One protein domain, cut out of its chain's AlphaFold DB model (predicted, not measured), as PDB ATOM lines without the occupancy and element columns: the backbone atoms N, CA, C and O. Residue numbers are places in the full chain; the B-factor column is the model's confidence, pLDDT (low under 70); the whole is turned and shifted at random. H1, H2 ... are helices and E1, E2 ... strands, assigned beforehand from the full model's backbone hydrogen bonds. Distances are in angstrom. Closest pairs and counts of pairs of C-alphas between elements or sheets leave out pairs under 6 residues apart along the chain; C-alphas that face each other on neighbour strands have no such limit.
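Overview. This is residues 20 to 65 of the 67 residues of the protein "Virginiamycin A acetyltransferase" of Marinactinospora thermotolerans DSM 45154 (UniProt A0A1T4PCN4). Expect little regular structure: a small, loop-rich body with the parallel pair E1 and E3 on one side, E2 paired with residues 20 to 21 on another, and short helix H1 between E1 and E2. H2 interrupts the loops from E2 to E3. The 46 printed residues hold H1, E1, E2, H2, E3 in order, mixed helices and strands with only 18 residues; the whole is compact, radius of gyration of the C-alphas 10.3 A, spanning 30 by 21 by 14 A.

Arrangement. Start at E1, residues 31 to 33, and E3, residues 62 to 64: parallel neighbours at 6 degrees, N 32 and O 62 within hydrogen-bond range at 2.9 A. From H1, residues 22 to 25, the closest C-alphas to E1 are Lys 23 and Val 33, 5.3 A; to E2, residues 38 to 40, Leu 22 and Tyr 38, 5.1 A. E2 pairs with no named strand. H2, residues 48 to 52, is close to H1 but not clearly touching, closest C-alphas Leu 22 and Phe 48, 7.9 A. H2's O i to N i+4 pair is within hydrogen-bond range; H1 is too short for one.

Along the chain. Find C-alpha 22 at (-30.944, 12.166, 46.634), where H1 begins its 4.9 A; H2 measures 5.5 A, E1 6.6 A, E2 6.7 A. E3, 6.6 A, ends at C-alpha 64 (-33.523, 8.692, 54.822).

Size, cuts and confidence. The printed part has no cut and no long link; C-alphas of Pro 42 and Pro 59 are farthest apart, 30.7 A. No printed residue is under 70 in pLDDT.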
ATOM      1  N   VAL A  20     -24.558  13.506  43.755       98.12
ATOM      2  CA  VAL A  20     -25.929  13.979  43.577       98.12
ATOM      3  C   VAL A  20     -26.637  14.186  44.905       98.12
ATOM      4  O   VAL A  20     -26.382  13.469  45.870       98.12
ATOM      5  N   LEU A  21     -27.590  15.113  44.948       98.31
ATOM      6  CA  LEU A  21     -28.602  15.116  46.001       98.31
ATOM      7  C   LEU A  21     -29.650  14.040  45.717       98.31
ATOM      8  O   LEU A  21     -30.194  13.949  44.617       98.31
ATOM      9  N   LEU A  22     -29.983  13.258  46.741       98.44
ATOM     10  CA  LEU A  22     -30.944  12.166  46.634       98.44
ATOM     11  C   LEU A  22     -32.390  12.668  46.544       98.44
ATOM     12  O   LEU A  22     -33.182  12.106  45.791       98.44
ATOM     13  N   LYS A  23     -32.735  13.753  47.251       98.19
ATOM     14  CA  LYS A  23     -34.094  14.322  47.254       98.19
ATOM     15  C   LYS A  23     -34.622  14.677  45.849       98.19
ATOM     16  O   LYS A  23     -35.738  14.268  45.541       98.19
ATOM     17  N   PRO A  24     -33.885  15.402  44.984       97.94
ATOM     18  CA  PRO A  24     -34.325  15.654  43.611       97.94
ATOM     19  C   PRO A  24     -34.120  14.455  42.671       97.94
ATOM     20  O   PRO A  24     -34.638  14.479  41.555       97.94
ATOM     21  N   LEU A  25     -33.368  13.425  43.069       98.44
ATOM     22  CA  LEU A  25     -33.136  12.243  42.238       98.44
ATOM     23  C   LEU A  25     -34.282  11.228  42.344       98.44
ATOM     24  O   LEU A  25     -34.814  10.817  41.314       98.44
ATOM     25  N   VAL A  26     -34.655  10.855  43.572       98.31
ATOM     26  CA  VAL A  26     -35.609   9.778  43.889       98.31
ATOM     27  C   VAL A  26     -36.988  10.021  43.266       98.31
ATOM     28  O   VAL A  26     -37.508  11.139  43.255       98.31
ATOM     29  N   ARG A  27     -37.584   8.952  42.732       97.94
ATOM     30  CA  ARG A  27     -38.883   8.936  42.040       97.94
ATOM     31  C   ARG A  27     -39.856   7.928  42.629       97.94
ATOM     32  O   ARG A  27     -41.065   8.125  42.502       97.94
ATOM     33  N   SER A  28     -39.359   6.869  43.259       97.69
ATOM     34  CA  SER A  28     -40.197   5.858  43.889       97.69
ATOM     35  C   SER A  28     -41.023   6.466  45.029       97.69
ATOM     36  O   SER A  28     -40.456   7.062  45.945       97.69
ATOM     37  N   PRO A  29     -42.354   6.262  45.058       97.31
ATOM     38  CA  PRO A  29     -43.192   6.715  46.168       97.31
ATOM     39  C   PRO A  29     -42.955   5.918  47.464       97.31
ATOM     40  O   PRO A  29     -43.508   6.265  48.509       97.31
ATOM     41  N   LEU A  30     -42.168   4.837  47.404       98.00
ATOM     42  CA  LEU A  30     -41.782   4.027  48.560       98.00
ATOM     43  C   LEU A  30     -40.495   4.530  49.231       98.00
ATOM     44  O   LEU A  30     -40.090   3.985  50.256       98.00
ATOM     45  N   ILE A  31     -39.847   5.557  48.679       98.50
ATOM     46  CA  ILE A  31     -38.600   6.111  49.204       98.50
ATOM     47  C   ILE A  31     -38.831   7.579  49.571       98.50
ATOM     48  O   ILE A  31     -39.245   8.386  48.743       98.50
ATOM     49  N   GLU A  32     -38.532   7.936  50.816       98.50
ATOM     50  CA  GLU A  32     -38.575   9.312  51.310       98.50
ATOM     51  C   GLU A  32     -37.172   9.759  51.712       98.50
ATOM     52  O   GLU A  32     -36.474   9.068  52.457       98.50
ATOM     53  N   VAL A  33     -36.754  10.929  51.225       98.44
ATOM     54  CA  VAL A  33     -35.407  11.458  51.465       98.44
ATOM     55  C   VAL A  33     -35.469  12.907  51.935       98.44
ATOM     56  O   VAL A  33     -36.095  13.765  51.306       98.44
ATOM     57  N   GLY A  34     -34.786  13.182  53.046       98.19
ATOM     58  CA  GLY A  34     -34.578  14.524  53.571       98.19
ATOM     59  C   GLY A  34     -33.688  15.401  52.688       98.19
ATOM     60  O   GLY A  34     -32.988  14.948  51.786       98.19
ATOM     61  N   GLU A  35     -33.722  16.704  52.946       97.44
ATOM     62  CA  GLU A  35     -32.891  17.677  52.228       97.44
ATOM     63  C   GLU A  35     -31.400  17.428  52.469       97.44
ATOM     64  O   GLU A  35     -31.014  16.935  53.528       97.44
ATOM     65  N   TYR A  36     -30.587  17.763  51.463       96.12
ATOM     66  CA  TYR A  36     -29.116  17.698  51.480       96.12
ATOM     67  C   TYR A  36     -28.482  16.308  51.646       96.12
ATOM     68  O   TYR A  36     -27.271  16.175  51.475       96.12
ATOM     69  N   SER A  37     -29.272  15.259  51.879       97.94
ATOM     70  CA  SER A  37     -28.808  13.878  51.752       97.94
ATOM     71  C   SER A  37     -28.320  13.620  50.331       97.94
ATOM     72  O   SER A  37     -29.025  13.900  49.357       97.94
ATOM     73  N   TYR A  38     -27.106  13.089  50.221       97.69
ATOM     74  CA  TYR A  38     -26.411  12.923  48.954       97.69
ATOM     75  C   TYR A  38     -25.986  11.475  48.730       97.69
ATOM     76  O   TYR A  38     -25.918  10.667  49.658       97.69
ATOM     77  N   TYR A  39     -25.691  11.172  47.476       98.31
ATOM     78  CA  TYR A  39     -25.100   9.923  47.031       98.31
ATOM     79  C   TYR A  39     -23.874  10.242  46.177       98.31
ATOM     80  O   TYR A  39     -23.909  11.172  45.371       98.31
ATOM     81  N   ASP A  40     -22.784   9.518  46.414       97.94
ATOM     82  CA  ASP A  40     -21.519   9.645  45.687       97.94
ATOM     83  C   ASP A  40     -21.189   8.285  45.068       97.94
ATOM     84  O   ASP A  40     -20.940   7.319  45.792       97.94
ATOM     85  N   ASP A  41     -21.235   8.205  43.740       98.12
ATOM     86  CA  ASP A  41     -20.907   6.996  42.986       98.12
ATOM     87  C   ASP A  41     -20.058   7.356  41.757       98.12
ATOM     88  O   ASP A  41     -20.453   8.213  40.957       98.12
ATOM     89  N   PRO A  42     -18.871   6.738  41.603       97.12
ATOM     90  CA  PRO A  42     -17.966   7.029  40.497       97.12
ATOM     91  C   PRO A  42     -18.422   6.452  39.149       97.12
ATOM     92  O   PRO A  42     -17.945   6.932  38.121       97.12
ATOM     93  N   ASP A  43     -19.300   5.446  39.143       97.56
ATOM     94  CA  ASP A  43     -19.803   4.780  37.942       97.56
ATOM     95  C   ASP A  43     -21.094   5.441  37.434       97.56
ATOM     96  O   ASP A  43     -21.187   5.799  36.261       97.56
ATOM     97  N   ASP A  44     -22.099   5.591  38.305       97.81
ATOM     98  CA  ASP A  44     -23.394   6.197  37.979       97.81
ATOM     99  C   ASP A  44     -24.089   6.771  39.223       97.81
ATOM    100  O   ASP A  44     -24.826   6.094  39.949       97.81
ATOM    101  N   ALA A  45     -23.901   8.074  39.426       97.56
ATOM    102  CA  ALA A  45     -24.511   8.820  40.517       97.56
ATOM    103  C   ALA A  45     -26.045   8.907  40.425       97.56
ATOM    104  O   ALA A  45     -26.701   9.194  41.420       97.56
ATOM    105  N   THR A  46     -26.654   8.651  39.265       98.25
ATOM    106  CA  THR A  46     -28.112   8.756  39.084       98.25
ATOM    107  C   THR A  46     -28.856   7.441  39.327       98.25
ATOM    108  O   THR A  46     -30.078   7.434  39.452       98.25
ATOM    109  N   ALA A  47     -28.135   6.330  39.474       98.25
ATOM    110  CA  ALA A  47     -28.705   4.989  39.596       98.25
ATOM    111  C   ALA A  47     -28.936   4.527  41.049       98.25
ATOM    112  O   ALA A  47     -28.973   3.325  41.320       98.25
ATOM    113  N   PHE A  48     -29.117   5.455  41.999       98.56
ATOM    114  CA  PHE A  48     -29.310   5.121  43.416       98.56
ATOM    115  C   PHE A  48     -30.420   4.079  43.638       98.56
ATOM    116  O   PHE A  48     -30.188   3.077  44.316       98.56
ATOM    117  N   GLU A  49     -31.598   4.282  43.034       98.06
ATOM    118  CA  GLU A  49     -32.757   3.399  43.237       98.06
ATOM    119  C   GLU A  49     -32.501   1.968  42.749       98.06
ATOM    120  O   GLU A  49     -32.896   1.017  43.412       98.06
ATOM    121  N   THR A  50     -31.813   1.786  41.621       96.94
ATOM    122  CA  THR A  50     -31.605   0.455  41.031       96.94
ATOM    123  C   THR A  50     -30.367  -0.255  41.568       96.94
ATOM    124  O   THR A  50     -30.346  -1.484  41.604       96.94
ATOM    125  N   ARG A  51     -29.339   0.490  41.993       97.94
ATOM    126  CA  ARG A  51     -28.074  -0.075  42.496       97.94
ATOM    127  C   ARG A  51     -28.056  -0.288  44.008       97.94
ATOM    128  O   ARG A  51     -27.347  -1.179  44.460       97.94
ATOM    129  N   ASN A  52     -28.821   0.488  44.781       98.00
ATOM    130  CA  ASN A  52     -28.723   0.483  46.249       98.00
ATOM    131  C   ASN A  52     -30.035   0.185  46.978       98.00
ATOM    132  O   ASN A  52     -29.998  -0.153  48.160       98.00
ATOM    133  N   VAL A  53     -31.185   0.269  46.305       97.69
ATOM    134  CA  VAL A  53     -32.486  -0.068  46.902       97.69
ATOM    135  C   VAL A  53     -32.959  -1.405  46.339       97.69
ATOM    136  O   VAL A  53     -33.785  -1.498  45.435       97.69
ATOM    137  N   LEU A  54     -32.359  -2.473  46.856       96.94
ATOM    138  CA  LEU A  54     -32.548  -3.827  46.341       96.94
ATOM    139  C   LEU A  54     -33.749  -4.516  46.996       96.94
ATOM    140  O   LEU A  54     -33.969  -4.394  48.198       96.94
ATOM    141  N   TYR A  55     -34.489  -5.292  46.199       96.00
ATOM    142  CA  TYR A  55     -35.610  -6.134  46.649       96.00
ATOM    143  C   TYR A  55     -36.747  -5.376  47.355       96.00
ATOM    144  O   TYR A  55     -37.495  -5.945  48.150       96.00
ATOM    145  N   HIS A  56     -36.903  -4.085  47.056       95.56
ATOM    146  CA  HIS A  56     -37.920  -3.240  47.670       95.56
ATOM    147  C   HIS A  56     -39.250  -3.329  46.914       95.56
ATOM    148  O   HIS A  56     -39.607  -2.464  46.120       95.56
ATOM    149  N   TYR A  57     -39.981  -4.419  47.147       92.44
ATOM    150  CA  TYR A  57     -41.277  -4.680  46.502       92.44
ATOM    151  C   TYR A  57     -42.471  -4.020  47.216       92.44
ATOM    152  O   TYR A  57     -43.582  -4.021  46.685       92.44
ATOM    153  N   GLY A  58     -42.236  -3.433  48.392       92.88
ATOM    154  CA  GLY A  58     -43.254  -2.808  49.233       92.88
ATOM    155  C   GLY A  58     -44.025  -3.802  50.120       92.88
ATOM    156  O   GLY A  58     -43.849  -5.015  49.989       92.88
ATOM    157  N   PRO A  59     -44.913  -3.289  50.996       95.88
ATOM    158  CA  PRO A  59     -45.371  -1.895  51.071       95.88
ATOM    159  C   PRO A  59     -44.531  -0.987  51.988       95.88
ATOM    160  O   PRO A  59     -44.907   0.165  52.208       95.88
ATOM    161  N   GLU A  60     -43.434  -1.483  52.561       97.50
ATOM    162  CA  GLU A  60     -42.594  -0.720  53.484       97.50
ATOM    163  C   GLU A  60     -41.988   0.512  52.804       97.50
ATOM    164  O   GLU A  60     -41.807   0.543  51.587       97.50
ATOM    165  N   LYS A  61     -41.633   1.526  53.597       98.00
ATOM    166  CA  LYS A  61     -40.920   2.708  53.108       98.00
ATOM    167  C   LYS A  61     -39.466   2.704  53.556       98.00
ATOM    168  O   LYS A  61     -39.177   2.431  54.720       98.00
ATOM    169  N   LEU A  62     -38.572   3.089  52.650       98.31
ATOM    170  CA  LEU A  62     -37.212   3.496  52.989       98.31
ATOM    171  C   LEU A  62     -37.235   4.990  53.321       98.31
ATOM    172  O   LEU A  62     -37.576   5.799  52.463       98.31
ATOM    173  N   VAL A  63     -36.870   5.353  54.551       98.44
ATOM    174  CA  VAL A  63     -36.833   6.753  54.999       98.44
ATOM    175  C   VAL A  63     -35.397   7.140  55.337       98.44
ATOM    176  O   VAL A  63     -34.790   6.565  56.241       98.44
ATOM    177  N   ILE A  64     -34.862   8.130  54.623       98.50
ATOM    178  CA  ILE A  64     -33.523   8.692  54.822       98.50
ATOM    179  C   ILE A  64     -33.672  10.120  55.358       98.50
ATOM    180  O   ILE A  64     -34.408  10.930  54.797       98.50
ATOM    181  N   GLY A  65     -32.973  10.430  56.456       98.31
ATOM    182  CA  GLY A  65     -33.015  11.742  57.114       98.31
ATOM    183  C   GLY A  65     -32.438  12.898  56.281       98.31
ATOM    184  O   GLY A  65     -32.109  12.736  55.108       98.31
TER     185      GLY A  65